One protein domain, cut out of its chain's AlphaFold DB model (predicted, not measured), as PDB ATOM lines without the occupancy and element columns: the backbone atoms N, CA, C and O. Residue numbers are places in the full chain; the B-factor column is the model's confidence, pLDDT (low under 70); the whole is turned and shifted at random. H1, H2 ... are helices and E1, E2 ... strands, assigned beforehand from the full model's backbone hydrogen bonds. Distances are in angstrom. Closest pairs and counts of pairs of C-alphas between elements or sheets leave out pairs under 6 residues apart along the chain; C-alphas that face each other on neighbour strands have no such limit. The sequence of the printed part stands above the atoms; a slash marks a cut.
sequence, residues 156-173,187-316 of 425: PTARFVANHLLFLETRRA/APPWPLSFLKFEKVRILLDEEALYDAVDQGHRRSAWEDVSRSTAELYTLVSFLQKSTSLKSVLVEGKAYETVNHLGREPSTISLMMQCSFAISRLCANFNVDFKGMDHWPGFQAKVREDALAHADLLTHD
ATOM      1  N   PRO A 156       4.752   1.406 -46.355       91.00
ATOM      2  CA  PRO A 156       5.612   0.509 -47.109       91.00
ATOM      3  C   PRO A 156       5.221  -0.946 -46.885       91.00
ATOM      4  O   PRO A 156       4.897  -1.363 -45.769       91.00
ATOM      5  N   THR A 157       5.291  -1.731 -47.959       90.12
ATOM      6  CA  THR A 157       4.942  -3.154 -47.930       90.12
ATOM      7  C   THR A 157       6.191  -4.036 -47.942       90.12
ATOM      8  O   THR A 157       6.948  -4.050 -48.914       90.12
ATOM      9  N   ALA A 158       6.386  -4.820 -46.884       89.56
ATOM     10  CA  ALA A 158       7.309  -5.947 -46.843       89.56
ATOM     11  C   ALA A 158       6.574  -7.208 -47.320       89.56
ATOM     12  O   ALA A 158       5.706  -7.729 -46.617       89.56
ATOM     13  N   ARG A 159       6.887  -7.677 -48.531       87.25
ATOM     14  CA  ARG A 159       6.231  -8.838 -49.143       87.25
ATOM     15  C   ARG A 159       7.073 -10.095 -48.947       87.25
ATOM     16  O   ARG A 159       8.211 -10.174 -49.408       87.25
ATOM     17  N   PHE A 160       6.484 -11.088 -48.297       83.25
ATOM     18  CA  PHE A 160       7.048 -12.415 -48.111       83.25
ATOM     19  C   PHE A 160       6.429 -13.353 -49.141       83.25
ATOM     20  O   PHE A 160       5.235 -13.642 -49.077       83.25
ATOM     21  N   VAL A 161       7.245 -13.805 -50.094       77.00
ATOM     22  CA  VAL A 161       6.870 -14.816 -51.089       77.00
ATOM     23  C   VAL A 161       7.717 -16.046 -50.806       77.00
ATOM     24  O   VAL A 161       8.919 -16.005 -51.033       77.00
ATOM     25  N   ALA A 162       7.110 -17.099 -50.255       60.94
ATOM     26  CA  ALA A 162       7.701 -18.418 -49.990       60.94
ATOM     27  C   ALA A 162       9.249 -18.515 -50.076       60.94
ATOM     28  O   ALA A 162       9.817 -18.855 -51.109       60.94
ATOM     29  N   ASN A 163       9.925 -18.245 -48.956       52.38
ATOM     30  CA  ASN A 163      11.386 -18.299 -48.743       52.38
ATOM     31  C   ASN A 163      12.222 -17.207 -49.408       52.38
ATOM     32  O   ASN A 163      13.453 -17.235 -49.304       52.38
ATOM     33  N   HIS A 164      11.576 -16.231 -50.038       53.59
ATOM     34  CA  HIS A 164      12.232 -15.054 -50.567       53.59
ATOM     35  C   HIS A 164      11.509 -13.782 -50.134       53.59
ATOM     36  O   HIS A 164      10.369 -13.491 -50.504       53.59
ATOM     37  N   LEU A 165      12.233 -12.974 -49.369       51.12
ATOM     38  CA  LEU A 165      11.895 -11.585 -49.154       51.12
ATOM     39  C   LEU A 165      11.990 -10.810 -50.475       51.12
ATOM     40  O   LEU A 165      13.081 -10.554 -50.993       51.12
ATOM     41  N   LEU A 166      10.841 -10.393 -51.002       54.84
ATOM     42  CA  LEU A 166      10.791  -9.375 -52.035       54.84
ATOM     43  C   LEU A 166      10.531  -8.043 -51.343       54.84
ATOM     44  O   LEU A 166       9.398  -7.675 -51.030       54.84
ATOM     45  N   PHE A 167      11.602  -7.280 -51.142       49.91
ATOM     46  CA  PHE A 167      11.432  -5.837 -51.140       49.91
ATOM     47  C   PHE A 167      10.909  -5.472 -52.521       49.91
ATOM     48  O   PHE A 167      11.494  -5.924 -53.502       49.91
ATOM     49  N   LEU A 168       9.823  -4.708 -52.597       51.94
ATOM     50  CA  LEU A 168       9.659  -3.581 -53.516       51.94
ATOM     51  C   LEU A 168       8.180  -3.224 -53.631       51.94
ATOM     52  O   LEU A 168       7.351  -4.004 -54.097       51.94
ATOM     53  N   GLU A 169       7.898  -1.970 -53.306       43.34
ATOM     54  CA  GLU A 169       6.711  -1.277 -53.787       43.34
ATOM     55  C   GLU A 169       6.841  -0.899 -55.268       43.34
ATOM     56  O   GLU A 169       5.834  -0.645 -55.914       43.34
ATOM     57  N   THR A 170       8.030  -0.974 -55.884       40.56
ATOM     58  CA  THR A 170       8.094  -0.914 -57.347       40.56
ATOM     59  C   THR A 170       7.521  -2.204 -57.915       40.56
ATOM     60  O   THR A 170       8.187  -3.245 -57.931       40.56
ATOM     61  N   ARG A 171       6.286  -2.141 -58.418       39.28
ATOM     62  CA  ARG A 171       5.758  -3.186 -59.294       39.28
ATOM     63  C   ARG A 171       6.810  -3.536 -60.347       39.28
ATOM     64  O   ARG A 171       7.368  -2.651 -60.998       39.28
ATOM     65  N   ARG A 172       7.033  -4.844 -60.467       43.03
ATOM     66  CA  ARG A 172       7.705  -5.569 -61.547       43.03
ATOM     67  C   ARG A 172       7.834  -4.717 -62.817       43.03
ATOM     68  O   ARG A 172       6.827  -4.391 -63.445       43.03
ATOM     69  N   ALA A 173       9.066  -4.436 -63.244       37.81
ATOM     70  CA  ALA A 173       9.297  -4.342 -64.678       37.81
ATOM     71  C   ALA A 173       8.818  -5.686 -65.255       37.81
ATOM     72  O   ALA A 173       9.289  -6.720 -64.775       37.81
ATOM     73  N   ALA A 187      21.797 -11.732 -42.752       55.03
ATOM     74  CA  ALA A 187      20.468 -11.161 -42.563       55.03
ATOM     75  C   ALA A 187      20.305  -9.937 -43.484       55.03
ATOM     76  O   ALA A 187      21.244  -9.131 -43.577       55.03
ATOM     77  N   PRO A 188      19.175  -9.809 -44.200       62.06
ATOM     78  CA  PRO A 188      18.983  -8.696 -45.113       62.06
ATOM     79  C   PRO A 188      19.158  -7.393 -44.321       62.06
ATOM     80  O   PRO A 188      18.520  -7.233 -43.277       62.06
ATOM     81  N   PRO A 189      20.040  -6.469 -44.749       75.75
ATOM     82  CA  PRO A 189      20.146  -5.181 -44.090       75.75
ATOM     83  C   PRO A 189      18.847  -4.417 -44.357       75.75
ATOM     84  O   PRO A 189      18.655  -3.855 -45.437       75.75
ATOM     85  N   TRP A 190      17.932  -4.443 -43.389       82.31
ATOM     86  CA  TRP A 190      16.686  -3.691 -43.454       82.31
ATOM     87  C   TRP A 190      17.006  -2.196 -43.615       82.31
ATOM     88  O   TRP A 190      17.836  -1.672 -42.861       82.31
ATOM     89  N   PRO A 191      16.402  -1.485 -44.586       84.88
ATOM     90  CA  PRO A 191      16.693  -0.070 -44.786       84.88
ATOM     91  C   PRO A 191      16.344   0.729 -43.527       84.88
ATOM     92  O   PRO A 191      15.209   0.674 -43.075       84.88
ATOM     93  N   LEU A 192      17.278   1.513 -42.974       87.00
ATOM     94  CA  LEU A 192      17.037   2.292 -41.742       87.00
ATOM     95  C   LEU A 192      15.840   3.249 -41.851       87.00
ATOM     96  O   LEU A 192      15.179   3.535 -40.857       87.00
ATOM     97  N   SER A 193      15.521   3.698 -43.064       84.81
ATOM     98  CA  SER A 193      14.324   4.489 -43.355       84.81
ATOM     99  C   SER A 193      13.018   3.783 -42.981       84.81
ATOM    100  O   SER A 193      12.067   4.476 -42.641       84.81
ATOM    101  N   PHE A 194      12.960   2.444 -42.966       86.56
ATOM    102  CA  PHE A 194      11.776   1.697 -42.517       86.56
ATOM    103  C   PHE A 194      11.415   2.002 -41.060       86.56
ATOM    104  O   PHE A 194      10.239   1.990 -40.715       86.56
ATOM    105  N   LEU A 195      12.401   2.328 -40.215       92.44
ATOM    106  CA  LEU A 195      12.151   2.678 -38.814       92.44
ATOM    107  C   LEU A 195      11.500   4.050 -38.644       92.44
ATOM    108  O   LEU A 195      11.056   4.353 -37.540       92.44
ATOM    109  N   LYS A 196      11.455   4.870 -39.699       93.31
ATOM    110  CA  LYS A 196      10.839   6.199 -39.669       93.31
ATOM    111  C   LYS A 196       9.340   6.152 -39.967       93.31
ATOM    112  O   LYS A 196       8.647   7.093 -39.609       93.31
ATOM    113  N   PHE A 197       8.845   5.090 -40.613       94.50
ATOM    114  CA  PHE A 197       7.434   4.991 -40.996       94.50
ATOM    115  C   PHE A 197       6.529   4.758 -39.795       94.50
ATOM    116  O   PHE A 197       6.823   3.941 -38.924       94.50
ATOM    117  N   GLU A 198       5.383   5.434 -39.800       96.56
ATOM    118  CA  GLU A 198       4.356   5.247 -38.775       96.56
ATOM    119  C   GLU A 198       3.538   3.976 -38.994       96.56
ATOM    120  O   GLU A 198       2.968   3.420 -38.052       96.56
ATOM    121  N   LYS A 199       3.470   3.515 -40.245       96.38
ATOM    122  CA  LYS A 199       2.696   2.347 -40.650       96.38
ATOM    123  C   LYS A 199       3.541   1.448 -41.529       96.38
ATOM    124  O   LYS A 199       4.205   1.928 -42.437       96.38
ATOM    125  N   VAL A 200       3.487   0.141 -41.302       94.88
ATOM    126  CA  VAL A 200       4.148  -0.850 -42.163       94.88
ATOM    127  C   VAL A 200       3.155  -1.946 -42.507       94.88
ATOM    128  O   VAL A 200       2.403  -2.397 -41.646       94.88
ATOM    129  N   ARG A 201       3.161  -2.399 -43.759       94.50
ATOM    130  CA  ARG A 201       2.385  -3.555 -44.201       94.50
ATOM    131  C   ARG A 201       3.297  -4.765 -44.363       94.50
ATOM    132  O   ARG A 201       4.299  -4.696 -45.065       94.50
ATOM    133  N   ILE A 202       2.938  -5.882 -43.749       93.94
ATOM    134  CA  ILE A 202       3.570  -7.188 -43.939       93.94
ATOM    135  C   ILE A 202       2.606  -8.024 -44.772       93.94
ATOM    136  O   ILE A 202       1.516  -8.354 -44.316       93.94
ATOM    137  N   LEU A 203       2.987  -8.333 -46.006       92.25
ATOM    138  CA  LEU A 203       2.172  -9.112 -46.931       92.25
ATOM    139  C   LEU A 203       2.707 -10.544 -47.003       92.25
ATOM    140  O   LEU A 203       3.803 -10.763 -47.517       92.25
ATOM    141  N   LEU A 204       1.928 -11.497 -46.498       89.75
ATOM    142  CA  LEU A 204       2.172 -12.935 -46.598       89.75
ATOM    143  C   LEU A 204       1.493 -13.434 -47.876       89.75
ATOM    144  O   LEU A 204       0.274 -13.597 -47.914       89.75
ATOM    145  N   ASP A 205       2.271 -13.587 -48.946       86.62
ATOM    146  CA  ASP A 205       1.749 -13.780 -50.299       86.62
ATOM    147  C   ASP A 205       1.994 -15.203 -50.805       86.62
ATOM    148  O   ASP A 205       3.062 -15.533 -51.329       86.62
ATOM    149  N   GLU A 206       0.993 -16.058 -50.614       80.75
ATOM    150  CA  GLU A 206       0.992 -17.429 -51.114       80.75
ATOM    151  C   GLU A 206       0.616 -17.486 -52.601       80.75
ATOM    152  O   GLU A 206       1.130 -18.321 -53.336       80.75
ATOM    153  N   GLU A 207      -0.224 -16.577 -53.095       81.69
ATOM    154  CA  GLU A 207      -0.576 -16.503 -54.522       81.69
ATOM    155  C   GLU A 207       0.672 -16.323 -55.403       81.69
ATOM    156  O   GLU A 207       0.873 -17.043 -56.381       81.69
ATOM    157  N   ALA A 208       1.586 -15.438 -55.000       77.69
ATOM    158  CA  ALA A 208       2.852 -15.233 -55.695       77.69
ATOM    159  C   ALA A 208       3.748 -16.483 -55.739       77.69
ATOM    160  O   ALA A 208       4.594 -16.590 -56.633       77.69
ATOM    161  N   LEU A 209       3.587 -17.414 -54.790       71.00
ATOM    162  CA  LEU A 209       4.261 -18.711 -54.823       71.00
ATOM    163  C   LEU A 209       3.698 -19.578 -55.957       71.00
ATOM    164  O   LEU A 209       4.477 -20.183 -56.692       71.00
ATOM    165  N   TYR A 210       2.376 -19.628 -56.122       73.50
ATOM    166  CA  TYR A 210       1.749 -20.408 -57.193       73.50
ATOM    167  C   TYR A 210       2.114 -19.868 -58.576       73.50
ATOM    168  O   TYR A 210       2.556 -20.647 -59.420       73.50
ATOM    169  N   ASP A 211       2.082 -18.545 -58.755       76.38
ATOM    170  CA  ASP A 211       2.557 -17.886 -59.977       76.38
ATOM    171  C   ASP A 211       3.976 -18.340 -60.364       76.38
ATOM    172  O   ASP A 211       4.272 -18.563 -61.539       76.38
ATOM    173  N   ALA A 212       4.874 -18.474 -59.381       71.62
ATOM    174  CA  ALA A 212       6.253 -18.895 -59.616       71.62
ATOM    175  C   ALA A 212       6.357 -20.387 -59.982       71.62
ATOM    176  O   ALA A 212       7.173 -20.768 -60.827       71.62
ATOM    177  N   VAL A 213       5.536 -21.243 -59.370       71.62
ATOM    178  CA  VAL A 213       5.483 -22.675 -59.700       71.62
ATOM    179  C   VAL A 213       4.962 -22.883 -61.121       71.62
ATOM    180  O   VAL A 213       5.581 -23.631 -61.880       71.62
ATOM    181  N   ASP A 214       3.893 -22.185 -61.503       75.00
ATOM    182  CA  ASP A 214       3.318 -22.254 -62.852       75.00
ATOM    183  C   ASP A 214       4.298 -21.749 -63.922       75.00
ATOM    184  O   ASP A 214       4.332 -22.257 -65.043       75.00
ATOM    185  N   GLN A 215       5.182 -20.818 -63.554       75.44
ATOM    186  CA  GLN A 215       6.281 -20.335 -64.399       75.44
ATOM    187  C   GLN A 215       7.494 -21.287 -64.458       75.44
ATOM    188  O   GLN A 215       8.499 -20.976 -65.097       75.44
ATOM    189  N   GLY A 216       7.418 -22.465 -63.828       77.00
ATOM    190  CA  GLY A 216       8.434 -23.517 -63.928       77.00
ATOM    191  C   GLY A 216       9.587 -23.408 -62.927       77.00
ATOM    192  O   GLY A 216      10.599 -24.101 -63.084       77.00
ATOM    193  N   HIS A 217       9.476 -22.578 -61.884       72.31
ATOM    194  CA  HIS A 217      10.493 -22.536 -60.836       72.31
ATOM    195  C   HIS A 217      10.480 -23.819 -59.972       72.31
ATOM    196  O   HIS A 217       9.437 -24.353 -59.593       72.31
ATOM    197  N   ARG A 218      11.670 -24.350 -59.640       67.69
ATOM    198  CA  ARG A 218      11.823 -25.643 -58.937       67.69
ATOM    199  C   ARG A 218      11.330 -25.602 -57.492       67.69
ATOM    200  O   ARG A 218      12.000 -24.972 -56.681       67.69
ATOM    201  N   ARG A 219      10.321 -26.415 -57.143       63.50
ATOM    202  CA  ARG A 219       9.750 -26.621 -55.784       63.50
ATOM    203  C   ARG A 219      10.725 -26.897 -54.620       63.50
ATOM    204  O   ARG A 219      10.355 -26.659 -53.478       63.50
ATOM    205  N   SER A 220      11.983 -27.252 -54.867       60.16
ATOM    206  CA  SER A 220      12.967 -27.492 -53.797       60.16
ATOM    207  C   SER A 220      13.501 -26.232 -53.097       60.16
ATOM    208  O   SER A 220      13.969 -26.331 -51.972       60.16
ATOM    209  N   ALA A 221      13.453 -25.045 -53.719       55.97
ATOM    210  CA  ALA A 221      13.843 -23.793 -53.041       55.97
ATOM    211  C   ALA A 221      12.819 -23.344 -51.971       55.97
ATOM    212  O   ALA A 221      13.085 -22.454 -51.164       55.97
ATOM    213  N   TRP A 222      11.654 -23.989 -51.952       58.38
ATOM    214  CA  TRP A 222      10.435 -23.522 -51.294       58.38
ATOM    215  C   TRP A 222      10.102 -24.353 -50.043       58.38
ATOM    216  O   TRP A 222       9.294 -23.941 -49.219       58.38
ATOM    217  N   GLU A 223      10.785 -25.482 -49.842       61.56
ATOM    218  CA  GLU A 223      10.631 -26.343 -48.660       61.56
ATOM    219  C   GLU A 223      11.446 -25.861 -47.444       61.56
ATOM    220  O   GLU A 223      11.263 -26.376 -46.343       61.56
ATOM    221  N   ASP A 224      12.309 -24.848 -47.597       68.38
ATOM    222  CA  ASP A 224      13.089 -24.278 -46.487       68.38
ATOM    223  C   ASP A 224      12.286 -23.251 -45.671       68.38
ATOM    224  O   ASP A 224      12.603 -22.063 -45.582       68.38
ATOM    225  N   VAL A 225      11.221 -23.752 -45.053       66.19
ATOM    226  CA  VAL A 225      10.339 -23.038 -44.122       66.19
ATOM    227  C   VAL A 225      11.118 -22.268 -43.045       66.19
ATOM    228  O   VAL A 225      10.736 -21.161 -42.652       66.19
ATOM    229  N   SER A 226      12.237 -22.833 -42.588       70.12
ATOM    230  CA  SER A 226      13.088 -22.242 -41.553       70.12
ATOM    231  C   SER A 226      13.599 -20.861 -41.963       70.12
ATOM    232  O   SER A 226      13.690 -19.960 -41.128       70.12
ATOM    233  N   ARG A 227      13.889 -20.671 -43.255       72.25
ATOM    234  CA  ARG A 227      14.418 -19.414 -43.780       72.25
ATOM    235  C   ARG A 227      13.376 -18.299 -43.798       72.25
ATOM    236  O   ARG A 227      13.685 -17.203 -43.338       72.25
ATOM    237  N   SER A 228      12.151 -18.568 -44.260       73.56
ATOM    238  CA  SER A 228      11.056 -17.577 -44.240       73.56
ATOM    239  C   SER A 228      10.789 -17.061 -42.830       73.56
ATOM    240  O   SER A 228      10.690 -15.856 -42.600       73.56
ATOM    241  N   THR A 229      10.722 -17.987 -41.872       80.56
ATOM    242  CA  THR A 229      10.497 -17.658 -40.464       80.56
ATOM    243  C   THR A 229      11.649 -16.829 -39.902       80.56
ATOM    244  O   THR A 229      11.404 -15.851 -39.200       80.56
ATOM    245  N   ALA A 230      12.900 -17.150 -40.256       82.12
ATOM    246  CA  ALA A 230      14.062 -16.362 -39.858       82.12
ATOM    247  C   ALA A 230      14.042 -14.946 -40.460       82.12
ATOM    248  O   ALA A 230      14.251 -13.974 -39.738       82.12
ATOM    249  N   GLU A 231      13.739 -14.794 -41.752       82.88
ATOM    250  CA  GLU A 231      13.646 -13.482 -42.407       82.88
ATOM    251  C   GLU A 231      12.555 -12.622 -41.756       82.88
ATOM    252  O   GLU A 231      12.824 -11.486 -41.355       82.88
ATOM    253  N   LEU A 232      11.362 -13.181 -41.537       87.69
ATOM    254  CA  LEU A 232      10.275 -12.496 -40.838       87.69
ATOM    255  C   LEU A 232      10.667 -12.124 -39.404       87.69
ATOM    256  O   LEU A 232      10.407 -11.008 -38.958       87.69
ATOM    257  N   TYR A 233      11.355 -13.015 -38.695       86.69
ATOM    258  CA  TYR A 233      11.856 -12.739 -37.353       86.69
ATOM    259  C   TYR A 233      12.883 -11.598 -37.334       86.69
ATOM    260  O   TYR A 233      12.847 -10.749 -36.438       86.69
ATOM    261  N   THR A 234      13.782 -11.531 -38.324       87.31
ATOM    262  CA  THR A 234      14.731 -10.412 -38.439       87.31
ATOM    263  C   THR A 234      14.021  -9.098 -38.756       87.31
ATOM    264  O   THR A 234      14.396  -8.082 -38.174       87.31
ATOM    265  N   LEU A 235      12.976  -9.110 -39.599       90.31
ATOM    266  CA  LEU A 235      12.150  -7.928 -39.870       90.31
ATOM    267  C   LEU A 235      11.474  -7.447 -38.595       90.31
ATOM    268  O   LEU A 235      11.573  -6.278 -38.248       90.31
ATOM    269  N   VAL A 236      10.803  -8.352 -37.887       91.88
ATOM    270  CA  VAL A 236      10.101  -8.044 -36.641       91.88
ATOM    271  C   VAL A 236      11.064  -7.438 -35.627       91.88
ATOM    272  O   VAL A 236      10.794  -6.376 -35.076       91.88
ATOM    273  N   SER A 237      12.217  -8.079 -35.423       88.50
ATOM    274  CA  SER A 237      13.234  -7.605 -34.477       88.50
ATOM    275  C   SER A 237      13.820  -6.254 -34.889       88.50
ATOM    276  O   SER A 237      14.228  -5.467 -34.039       88.50
ATOM    277  N   PHE A 238      13.876  -5.974 -36.190       90.44
ATOM    278  CA  PHE A 238      14.258  -4.671 -36.709       90.44
ATOM    279  C   PHE A 238      13.169  -3.621 -36.454       90.44
ATOM    280  O   PHE A 238      13.468  -2.587 -35.868       90.44
ATOM    281  N   LEU A 239      11.910  -3.899 -36.807       93.88
ATOM    282  CA  LEU A 239      10.774  -2.988 -36.622       93.88
ATOM    283  C   LEU A 239      10.512  -2.660 -35.150       93.88
ATOM    284  O   LEU A 239      10.143  -1.534 -34.841       93.88
ATOM    285  N   GLN A 240      10.778  -3.591 -34.233       92.31
ATOM    286  CA  GLN A 240      10.711  -3.343 -32.789       92.31
ATOM    287  C   GLN A 240      11.679  -2.257 -32.299       92.31
ATOM    288  O   GLN A 240      11.474  -1.710 -31.222       92.31
ATOM    289  N   LYS A 241      12.712  -1.917 -33.078       92.00
ATOM    290  CA  LYS A 241      13.618  -0.795 -32.784       92.00
ATOM    291  C   LYS A 241      13.056   0.551 -33.247       92.00
ATOM    292  O   LYS A 241      13.681   1.578 -32.999       92.00
ATOM    293  N   SER A 242      11.935   0.558 -33.968       94.56
ATOM    294  CA  SER A 242      11.311   1.791 -34.433       94.56
ATOM    295  C   SER A 242      10.645   2.516 -33.271       94.56
ATOM    296  O   SER A 242       9.835   1.946 -32.548       94.56
ATOM    297  N   THR A 243      10.959   3.802 -33.136       95.19
ATOM    298  CA  THR A 243      10.267   4.725 -32.229       95.19
ATOM    299  C   THR A 243       9.088   5.431 -32.899       95.19
ATOM    300  O   THR A 243       8.299   6.079 -32.220       95.19
ATOM    301  N   SER A 244       8.986   5.348 -34.230       95.44
ATOM    302  CA  SER A 244       7.968   6.040 -35.031       95.44
ATOM    303  C   SER A 244       6.802   5.133 -35.423       95.44
ATOM    304  O   SER A 244       5.715   5.637 -35.687       95.44
ATOM    305  N   LEU A 245       7.004   3.812 -35.446       96.62
ATOM    306  CA  LEU A 245       5.996   2.831 -35.841       96.62
ATOM    307  C   LEU A 245       4.822   2.815 -34.853       96.62
ATOM    308  O   LEU A 245       4.988   2.515 -33.674       96.62
ATOM    309  N   LYS A 246       3.620   3.109 -35.354       95.94
ATOM    310  CA  LYS A 246       2.365   3.142 -34.588       95.94
ATOM    311  C   LYS A 246       1.474   1.941 -34.896       95.94
ATOM    312  O   LYS A 246       0.818   1.416 -33.999       95.94
ATOM    313  N   SER A 247       1.438   1.506 -36.156       96.81
ATOM    314  CA  SER A 247       0.578   0.398 -36.589       96.81
ATOM    315  C   SER A 247       1.251  -0.518 -37.602       96.81
ATOM    316  O   SER A 247       1.982  -0.057 -38.480       96.81
ATOM    317  N   VAL A 248       0.927  -1.806 -37.543       96.94
ATOM    318  CA  VAL A 248       1.350  -2.799 -38.533       96.94
ATOM    319  C   VAL A 248       0.118  -3.454 -39.143       96.94
ATOM    320  O   VAL A 248      -0.734  -3.966 -38.428       96.94
ATOM    321  N   LEU A 249       0.033  -3.473 -40.470       96.88
ATOM    322  CA  LEU A 249      -0.982  -4.230 -41.195       96.88
ATOM    323  C   LEU A 249      -0.382  -5.559 -41.645       96.88
ATOM    324  O   LEU A 249       0.498  -5.572 -42.501       96.88
ATOM    325  N   VAL A 250      -0.871  -6.676 -41.124       95.62
ATOM    326  CA  VAL A 250      -0.513  -8.007 -41.616       95.62
ATOM    327  C   VAL A 250      -1.609  -8.471 -42.564       95.62
ATOM    328  O   VAL A 250      -2.766  -8.633 -42.176       95.62
ATOM    329  N   GLU A 251      -1.253  -8.674 -43.825       94.75
ATOM    330  CA  GLU A 251      -2.183  -9.102 -44.861       94.75
ATOM    331  C   GLU A 251      -1.828 -10.492 -45.374       94.75
ATOM    332  O   GLU A 251      -0.683 -10.747 -45.744       94.75
ATOM    333  N   GLY A 252      -2.822 -11.372 -45.399       91.00
ATOM    334  CA  GLY A 252      -2.757 -12.673 -46.036       91.00
ATOM    335  C   GLY A 252      -3.296 -12.605 -47.453       91.00
ATOM    336  O   GLY A 252      -4.362 -12.040 -47.694       91.00
ATOM    337  N   LYS A 253      -2.558 -13.184 -48.396       89.19
ATOM    338  CA  LYS A 253      -3.058 -13.515 -49.728       89.19
ATOM    339  C   LYS A 253      -2.863 -14.998 -49.955       89.19
ATOM    340  O   LYS A 253      -1.777 -15.427 -50.341       89.19
ATOM    341  N   ALA A 254      -3.905 -15.760 -49.658       82.19
ATOM    342  CA  ALA A 254      -3.953 -17.177 -49.965       82.19
ATOM    343  C   ALA A 254      -4.499 -17.388 -51.380       82.19
ATOM    344  O   ALA A 254      -5.283 -16.588 -51.888       82.19
ATOM    345  N   TYR A 255      -4.089 -18.484 -52.004       74.94
ATOM    346  CA  TYR A 255      -4.640 -18.923 -53.279       74.94
ATOM    347  C   TYR A 255      -5.888 -19.773 -52.995       74.94
ATOM    348  O   TYR A 255      -5.805 -20.742 -52.247       74.94
ATOM    349  N   GLU A 256      -7.056 -19.439 -53.547       64.25
ATOM    350  CA  GLU A 256      -8.311 -20.169 -53.257       64.25
ATOM    351  C   GLU A 256      -8.344 -21.600 -53.842       64.25
ATOM    352  O   GLU A 256      -9.181 -22.423 -53.472       64.25
ATOM    353  N   THR A 257      -7.420 -21.940 -54.740       52.72
ATOM    354  CA  THR A 257      -7.481 -23.127 -55.612       52.72
ATOM    355  C   THR A 257      -6.621 -24.318 -55.146       52.72
ATOM    356  O   THR A 257      -6.322 -25.223 -55.927       52.72
ATOM    357  N   VAL A 258      -6.262 -24.405 -53.856       48.84
ATOM    358  CA  VAL A 258      -5.362 -25.457 -53.303       48.84
ATOM    359  C   VAL A 258      -5.921 -26.897 -53.367       48.84
ATOM    360  O   VAL A 258      -5.214 -27.858 -53.070       48.84
ATOM    361  N   ASN A 259      -7.124 -27.118 -53.898       50.91
ATOM    362  CA  ASN A 259      -7.644 -28.474 -54.114       50.91
ATOM    363  C   ASN A 259      -6.990 -29.247 -55.277       50.91
ATOM    364  O   ASN A 259      -7.167 -30.461 -55.372       50.91
ATOM    365  N   HIS A 260      -6.214 -28.613 -56.163       51.16
ATOM    366  CA  HIS A 260      -5.720 -29.300 -57.370       51.16
ATOM    367  C   HIS A 260      -4.489 -30.199 -57.158       51.16
ATOM    368  O   HIS A 260      -4.181 -31.021 -58.018       51.16
ATOM    369  N   LEU A 261      -3.778 -30.076 -56.030       55.00
ATOM    370  CA  LEU A 261      -2.505 -30.786 -55.802       55.00
ATOM    371  C   LEU A 261      -2.543 -31.824 -54.668       55.00
ATOM    372  O   LEU A 261      -1.524 -32.462 -54.403       55.00
ATOM    373  N   GLY A 262      -3.695 -32.018 -54.015       56.00
ATOM    374  CA  GLY A 262      -3.925 -33.121 -53.070       56.00
ATOM    375  C   GLY A 262      -3.012 -33.143 -51.833       56.00
ATOM    376  O   GLY A 262      -2.859 -34.192 -51.209       56.00
ATOM    377  N   ARG A 263      -2.377 -32.017 -51.477       55.88
ATOM    378  CA  ARG A 263      -1.554 -31.864 -50.265       55.88
ATOM    379  C   ARG A 263      -1.910 -30.561 -49.543       55.88
ATOM    380  O   ARG A 263      -1.234 -29.556 -49.707       55.88
ATOM    381  N   GLU A 264      -2.965 -30.611 -48.734       52.59
ATOM    382  CA  GLU A 264      -3.461 -29.512 -47.886       52.59
ATOM    383  C   GLU A 264      -2.596 -29.104 -46.657       52.59
ATOM    384  O   GLU A 264      -2.689 -27.946 -46.257       52.59
ATOM    385  N   PRO A 265      -1.738 -29.935 -46.010       52.94
ATOM    386  CA  PRO A 265      -1.200 -29.551 -44.689       52.94
ATOM    387  C   PRO A 265      -0.044 -28.534 -44.671       52.94
ATOM    388  O   PRO A 265       0.329 -28.072 -43.590       52.94
ATOM    389  N   SER A 266       0.598 -28.221 -45.803       62.81
ATOM    390  CA  SER A 266       1.893 -27.521 -45.761       62.81
ATOM    391  C   SER A 266       1.781 -26.028 -45.467       62.81
ATOM    392  O   SER A 266       2.612 -25.516 -44.717       62.81
ATOM    393  N   THR A 267       0.775 -25.323 -45.998       69.50
ATOM    394  CA  THR A 267       0.756 -23.857 -45.879       69.50
ATOM    395  C   THR A 267       0.237 -23.375 -44.531       69.50
ATOM    396  O   THR A 267       0.821 -22.467 -43.951       69.50
ATOM    397  N   ILE A 268      -0.793 -24.019 -43.969       74.81
ATOM    398  CA  ILE A 268      -1.271 -23.683 -42.616       74.81
ATOM    399  C   ILE A 268      -0.142 -23.904 -41.606       74.81
ATOM    400  O   ILE A 268       0.148 -23.022 -40.807       74.81
ATOM    401  N   SER A 269       0.553 -25.044 -41.677       75.38
ATOM    402  CA  SER A 269       1.697 -25.330 -40.801       75.38
ATOM    403  C   SER A 269       2.829 -24.306 -40.960       75.38
ATOM    404  O   SER A 269       3.401 -23.862 -39.966       75.38
ATOM    405  N   LEU A 270       3.121 -23.882 -42.195       73.44
ATOM    406  CA  LEU A 270       4.094 -22.829 -42.488       73.44
ATOM    407  C   LEU A 270       3.682 -21.486 -41.870       73.44
ATOM    408  O   LEU A 270       4.465 -20.877 -41.145       73.44
ATOM    409  N   MET A 271       2.444 -21.049 -42.096       81.00
ATOM    410  CA  MET A 271       1.942 -19.787 -41.549       81.00
ATOM    411  C   MET A 271       1.909 -19.821 -40.025       81.00
ATOM    412  O   MET A 271       2.329 -18.865 -39.378       81.00
ATOM    413  N   MET A 272       1.535 -20.949 -39.425       84.12
ATOM    414  CA  MET A 272       1.583 -21.120 -37.975       84.12
ATOM    415  C   MET A 272       3.004 -20.987 -37.411       84.12
ATOM    416  O   MET A 272       3.148 -20.549 -36.277       84.12
ATOM    417  N   GLN A 273       4.065 -21.255 -38.177       82.81
ATOM    418  CA  GLN A 273       5.440 -20.973 -37.736       82.81
ATOM    419  C   GLN A 273       5.784 -19.479 -37.786       82.81
ATOM    420  O   GLN A 273       6.544 -18.992 -36.949       82.81
ATOM    421  N   CYS A 274       5.178 -18.726 -38.704       85.94
ATOM    422  CA  CYS A 274       5.284 -17.268 -38.746       85.94
ATOM    423  C   CYS A 274       4.521 -16.577 -37.602       85.94
ATOM    424  O   CYS A 274       4.833 -15.427 -37.280       85.94
ATOM    425  N   SER A 275       3.556 -17.261 -36.970       90.81
ATOM    426  CA  SER A 275       2.717 -16.686 -35.907       90.81
ATOM    427  C   SER A 275       3.541 -16.134 -34.740       90.81
ATOM    428  O   SER A 275       3.313 -15.004 -34.320       90.81
ATOM    429  N   PHE A 276       4.574 -16.869 -34.317       88.50
ATOM    430  CA  PHE A 276       5.478 -16.480 -33.233       88.50
ATOM    431  C   PHE A 276       6.278 -15.205 -33.537       88.50
ATOM    432  O   PHE A 276       6.556 -14.392 -32.661       88.50
ATOM    433  N   ALA A 277       6.682 -14.999 -34.792       89.81
ATOM    434  CA  ALA A 277       7.369 -13.765 -35.157       89.81
ATOM    435  C   ALA A 277       6.387 -12.581 -35.133       89.81
ATOM    436  O   ALA A 277       6.716 -11.515 -34.628       89.81
ATOM    437  N   ILE A 278       5.161 -12.760 -35.628       94.38
ATOM    438  CA  ILE A 278       4.164 -11.680 -35.699       94.38
ATOM    439  C   ILE A 278       3.576 -11.349 -34.319       94.38
ATOM    440  O   ILE A 278       3.286 -10.184 -34.041       94.38
ATOM    441  N   SER A 279       3.450 -12.326 -33.422       94.69
ATOM    442  CA  SER A 279       2.967 -12.111 -32.054       94.69
ATOM    443  C   SER A 279       3.860 -11.141 -31.274       94.69
ATOM    444  O   SER A 279       3.360 -10.305 -30.523       94.69
ATOM    445  N   ARG A 280       5.171 -11.139 -31.544       91.75
ATOM    446  CA  ARG A 280       6.117 -10.149 -31.000       91.75
ATOM    447  C   ARG A 280       5.844  -8.714 -31.465       91.75
ATOM    448  O   ARG A 280       6.158  -7.780 -30.730       91.75
ATOM    449  N   LEU A 281       5.283  -8.511 -32.661       93.06
ATOM    450  CA  LEU A 281       4.806  -7.184 -33.077       93.06
ATOM    451  C   LEU A 281       3.510  -6.827 -32.356       93.06
ATOM    452  O   LEU A 281       3.374  -5.701 -31.896       93.06
ATOM    453  N   CYS A 282       2.597  -7.789 -32.207       94.94
ATOM    454  CA  CYS A 282       1.316  -7.588 -31.522       94.94
ATOM    455  C   CYS A 282       1.475  -7.219 -30.043       94.94
ATOM    456  O   CYS A 282       0.617  -6.533 -29.502       94.94
ATOM    457  N   ALA A 283       2.564  -7.648 -29.401       91.00
ATOM    458  CA  ALA A 283       2.867  -7.272 -28.022       91.00
ATOM    459  C   ALA A 283       3.194  -5.772 -27.862       91.00
ATOM    460  O   ALA A 283       2.926  -5.205 -26.809       91.00
ATOM    461  N   ASN A 284       3.749  -5.128 -28.899       90.19
ATOM    462  CA  ASN A 284       4.293  -3.765 -28.805       90.19
ATOM    463  C   ASN A 284       3.572  -2.732 -29.685       90.19
ATOM    464  O   ASN A 284       3.717  -1.533 -29.459       90.19
ATOM    465  N   PHE A 285       2.826  -3.168 -30.700       94.88
ATOM    466  CA  PHE A 285       2.220  -2.296 -31.705       94.88
ATOM    467  C   PHE A 285       0.757  -2.660 -31.952       94.88
ATOM    468  O   PHE A 285       0.340  -3.797 -31.733       94.88
ATOM    469  N   ASN A 286      -0.020  -1.708 -32.479       96.38
ATOM    470  CA  ASN A 286      -1.356  -2.019 -32.973       96.38
ATOM    471  C   ASN A 286      -1.245  -2.821 -34.277       96.38
ATOM    472  O   ASN A 286      -0.773  -2.290 -35.287       96.38
ATOM    473  N   VAL A 287      -1.649  -4.092 -34.250       96.88
ATOM    474  CA  VAL A 287      -1.558  -4.991 -35.406       96.88
ATOM    475  C   VAL A 287      -2.944  -5.323 -35.945       96.88
ATOM    476  O   VAL A 287      -3.739  -6.003 -35.288       96.88
ATOM    477  N   ASP A 288      -3.192  -4.887 -37.177       97.06
ATOM    478  CA  ASP A 288      -4.405  -5.182 -37.930       97.06
ATOM    479  C   ASP A 288      -4.176  -6.372 -38.860       97.06
ATOM    480  O   ASP A 288      -3.109  -6.524 -39.457       97.06
ATOM    481  N   PHE A 289      -5.197  -7.212 -39.009       96.06
ATOM    482  CA  PHE A 289      -5.151  -8.403 -39.854       96.06
ATOM    483  C   PHE A 289      -6.157  -8.264 -40.993       96.06
ATOM    484  O   PHE A 289      -7.314  -7.920 -40.757       96.06
ATOM    485  N   LYS A 290      -5.731  -8.553 -42.224       95.56
ATOM    486  CA  LYS A 290      -6.580  -8.500 -43.423       95.56
ATOM    487  C   LYS A 290      -6.371  -9.742 -44.285       95.56
ATOM    488  O   LYS A 290      -5.236 -10.172 -44.446       95.56
ATOM    489  N   GLY A 291      -7.439 -10.308 -44.849       91.94
ATOM    490  CA  GLY A 291      -7.339 -11.470 -45.748       91.94
ATOM    491  C   GLY A 291      -6.818 -12.744 -45.068       91.94
ATOM    492  O   GLY A 291      -6.174 -13.570 -45.705       91.94
ATOM    493  N   MET A 292      -7.054 -12.889 -43.761       90.00
ATOM    494  CA  MET A 292      -6.579 -14.033 -42.966       90.00
ATOM    495  C   MET A 292      -7.599 -15.175 -42.875       90.00
ATOM    496  O   MET A 292      -7.344 -16.165 -42.194       90.00
ATOM    497  N   ASP A 293      -8.745 -15.057 -43.546       88.06
ATOM    498  CA  ASP A 293      -9.862 -16.006 -43.434       88.06
ATOM    499  C   ASP A 293      -9.483 -17.423 -43.899       88.06
ATOM    500  O   ASP A 293     -10.021 -18.415 -43.410       88.06
ATOM    501  N   HIS A 294      -8.490 -17.526 -44.784       83.50
ATOM    502  CA  HIS A 294      -7.956 -18.794 -45.286       83.50
ATOM    503  C   HIS A 294      -7.057 -19.535 -44.282       83.50
ATOM    504  O   HIS A 294      -6.741 -20.708 -44.490       83.50
ATOM    505  N   TRP A 295      -6.651 -18.887 -43.184       86.25
ATOM    506  CA  TRP A 295      -5.832 -19.486 -42.128       86.25
ATOM    507  C   TRP A 295      -6.587 -19.449 -40.796       86.25
ATOM    508  O   TRP A 295      -6.294 -18.627 -39.917       86.25
ATOM    509  N   PRO A 296      -7.589 -20.332 -40.622       83.88
ATOM    510  CA  PRO A 296      -8.429 -20.328 -39.436       83.88
ATOM    511  C   PRO A 296      -7.584 -20.525 -38.177       83.88
ATOM    512  O   PRO A 296      -6.710 -21.388 -38.108       83.88
ATOM    513  N   GLY A 297      -7.837 -19.695 -37.166       89.62
ATOM    514  CA  GLY A 297      -7.112 -19.733 -35.899       89.62
ATOM    515  C   GLY A 297      -5.748 -19.039 -35.909       89.62
ATOM    516  O   GLY A 297      -5.213 -18.814 -34.828       89.62
ATOM    517  N   PHE A 298      -5.211 -18.612 -37.061       91.31
ATOM    518  CA  PHE A 298      -3.923 -17.909 -37.114       91.31
ATOM    519  C   PHE A 298      -3.948 -16.615 -36.296       91.31
ATOM    520  O   PHE A 298      -3.114 -16.417 -35.418       91.31
ATOM    521  N   GLN A 299      -4.950 -15.756 -36.518       93.88
ATOM    522  CA  GLN A 299      -5.078 -14.507 -35.765       93.88
ATOM    523  C   GLN A 299      -5.262 -14.760 -34.262       93.88
ATOM    524  O   GLN A 299      -4.670 -14.057 -33.443       93.88
ATOM    525  N   ALA A 300      -6.066 -15.762 -33.895       94.00
ATOM    526  CA  ALA A 300      -6.269 -16.136 -32.499       94.00
ATOM    527  C   ALA A 300      -4.954 -16.606 -31.864       94.00
ATOM    528  O   ALA A 300      -4.605 -16.130 -30.787       94.00
ATOM    529  N   LYS A 301      -4.186 -17.446 -32.570       93.25
ATOM    530  CA  LYS A 301      -2.885 -17.935 -32.115       93.25
ATOM    531  C   LYS A 301      -1.873 -16.810 -31.943       93.25
ATOM    532  O   LYS A 301      -1.223 -16.723 -30.912       93.25
ATOM    533  N   VAL A 302      -1.782 -15.907 -32.918       94.38
ATOM    534  CA  VAL A 302      -0.890 -14.744 -32.844       94.38
ATOM    535  C   VAL A 302      -1.221 -13.871 -31.633       94.38
ATOM    536  O   VAL A 302      -0.309 -13.407 -30.955       94.38
ATOM    537  N   ARG A 303      -2.510 -13.652 -31.339       94.81
ATOM    538  CA  ARG A 303      -2.938 -12.877 -30.164       94.81
ATOM    539  C   ARG A 303      -2.671 -13.616 -28.852       94.81
ATOM    540  O   ARG A 303      -2.224 -12.982 -27.905       94.81
ATOM    541  N   GLU A 304      -2.908 -14.925 -28.800       92.88
ATOM    542  CA  GLU A 304      -2.572 -15.777 -27.649       92.88
ATOM    543  C   GLU A 304      -1.067 -15.718 -27.344       92.88
ATOM    544  O   GLU A 304      -0.666 -15.393 -26.228       92.88
ATOM    545  N   ASP A 305      -0.228 -15.937 -28.358       89.81
ATOM    546  CA  ASP A 305       1.230 -15.891 -28.226       89.81
ATOM    547  C   ASP A 305       1.724 -14.479 -27.874       89.81
ATOM    548  O   ASP A 305       2.735 -14.322 -27.192       89.81
ATOM    549  N   ALA A 306       1.017 -13.430 -28.310       92.38
ATOM    550  CA  ALA A 306       1.369 -12.050 -27.992       92.38
ATOM    551  C   ALA A 306       1.173 -11.735 -26.506       92.38
ATOM    552  O   ALA A 306       1.994 -11.020 -25.935       92.38
ATOM    553  N   LEU A 307       0.133 -12.295 -25.875       89.38
ATOM    554  CA  LEU A 307      -0.075 -12.177 -24.429       89.38
ATOM    555  C   LEU A 307       1.076 -12.840 -23.667       89.38
ATOM    556  O   LEU A 307       1.695 -12.200 -22.824       89.38
ATOM    557  N   ALA A 308       1.449 -14.062 -24.061       84.75
ATOM    558  CA  ALA A 308       2.601 -14.751 -23.479       84.75
ATOM    559  C   ALA A 308       3.915 -13.965 -23.673       84.75
ATOM    560  O   ALA A 308       4.783 -13.960 -22.802       84.75
ATOM    561  N   HIS A 309       4.079 -13.269 -24.802       81.00
ATOM    562  CA  HIS A 309       5.247 -12.420 -25.037       81.00
ATOM    563  C   HIS A 309       5.262 -11.128 -24.238       81.00
ATOM    564  O   HIS A 309       6.345 -10.710 -23.837       81.00
ATOM    565  N   ALA A 310       4.112 -10.488 -24.032       78.88
ATOM    566  CA  ALA A 310       4.026  -9.300 -23.193       78.88
ATOM    567  C   ALA A 310       4.532  -9.625 -21.780       78.88
ATOM    568  O   ALA A 310       5.387  -8.908 -21.260       78.88
ATOM    569  N   ASP A 311       4.123 -10.779 -21.248       72.69
ATOM    570  CA  ASP A 311       4.598 -11.287 -19.961       72.69
ATOM    571  C   ASP A 311       6.107 -11.588 -19.978       72.69
ATOM    572  O   ASP A 311       6.812 -11.310 -19.014       72.69
ATOM    573  N   LEU A 312       6.663 -12.107 -21.076       66.44
ATOM    574  CA  LEU A 312       8.111 -12.343 -21.182       66.44
ATOM    575  C   LEU A 312       8.927 -11.044 -21.288       66.44
ATOM    576  O   LEU A 312      10.045 -10.975 -20.777       66.44
ATOM    577  N   LEU A 313       8.390 -10.016 -21.953       63.19
ATOM    578  CA  LEU A 313       9.049  -8.716 -22.107       63.19
ATOM    579  C   LEU A 313       9.104  -7.938 -20.791       63.19
ATOM    580  O   LEU A 313      10.084  -7.238 -20.557       63.19
ATOM    581  N   THR A 314       8.110  -8.086 -19.910       60.25
ATOM    582  CA  THR A 314       8.122  -7.433 -18.590       60.25
ATOM    583  C   THR A 314       9.171  -7.999 -17.631       60.25
ATOM    584  O   THR A 314       9.479  -7.353 -16.636       60.25
ATOM    585  N   HIS A 315       9.731  -9.178 -17.917       55.53
ATOM    586  CA  HIS A 315      10.678  -9.878 -17.040       55.53
ATOM    587  C   HIS A 315      12.135  -9.856 -17.547       55.53
ATOM    588  O   HIS A 315      12.944 -10.649 -17.077       55.53
ATOM    589  N   ASP A 316      12.487  -9.002 -18.520       48.84
ATOM    590  CA  ASP A 316      13.846  -8.899 -19.103       48.84
ATOM    591  C   ASP A 316      14.440 -10.232 -19.634       48.84
ATOM    592  O   ASP A 316      15.622 -10.332 -19.969       48.84
TER     593      ASP A 316
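Overview. This is residues 156 to 173 and 187 to 316 of the 425 residues of an uncharacterized protein of Pseudocercospora fijiensis (strain CIRAD86) (UniProt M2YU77). A twisted wall of five strands has two long helices, H3 and H4, side by side over one face, running along the strands, and a third long helix, H5, packs on H4. On the opposite face the short helix H2 is beside the strands, leaving most of that face bare, while H1 packs on the last residues of H3, and residues 259 to 265, of which 265 belongs to H4, stick out. The 148 printed residues hold five named helices and five named strands, E1 E2 H1 E3 H2 H3 E4 H4 E5 H5 along the chain, in the mixed class; the mixed sheet has the order E2 E1 E3 E4 E5. The whole is compact, with a radius of gyration of the C-alphas of 15.5 A and spans of 46 by 35 by 24 A.

Arrangement. Strand beside strand, the sheet has E2, residues 164 to 167, E1, 157 to 161, E3, 199 to 205, E4, 247 to 253, and E5, 286 to 290. E2 and E1 form an antiparallel hairpin, with N 164 and O 161 at 2.8 A. The other pairs are parallel, within hydrogen-bond range for instance at N 158 and O 201, 2.8 A, for E1 and E3, N 202 and O 249, 2.8 A, for E3 and E4, and N 250 and O 288, 2.8 A, for E4 and E5. H3, residues 225 to 239, is on the sheet along the strands at a height of 9.5 A, over E1 and only just over E2, which has 3 of its C-alphas. H4, residues 265 to 282, is on the same face at a height of 10.1 A. These two helices touch, closest at the C-alphas of Tyr 233 and Ala 277, 5.1 A, with a shallow tilt of 16 degrees, the same way. H5, residues 298 to 313, only grazes the sheet and touches H4, closest at the C-alphas of Ser 279 and Ala 306, 4.4 A, with a steep tilt of 39 degrees, the same way. H2, residues 207 to 214, is on the opposite face, over none of the strands. H1, residues 192 to 196, is not on the sheet; it only just touches H3, with 3 pairs of C-alphas within 8 A, the closest Leu 195 and Leu 239 at 6.2 A, and H3 does so with residues 238 to 239 alone. Every O i to N i+4 pair is within hydrogen-bond range in H2, H3 and H5, against 9 of 14 in H4 and 0 of 1 in H1, where 2 of 2 O i to N i+3 pairs are.

Along the chain. E1 begins at C-alpha 157, (4.942, -3.154, -47.930), and H5 ends at C-alpha 313, (9.049, -8.716, -22.107). From first to last C-alpha, E3 measures 18.8 A, E4 19.5 A, H3 21.4 A, H4 25.7 A and H5 21.9 A. H4 has a kink of 41 degrees near residue 276.

Size, cuts and confidence. The C-alphas farthest apart, of Gly 216 and His 315, are 48.9 A apart. Residues 174 to 186 are not printed, and C-alphas 173 and 187 are 25.7 A apart across the cut. The link E4 to H4, 11 residues, is long. Mean pLDDT of the printed part is 78.9; 39 residues are under 70, among them 162 to 173 and 256 to 267.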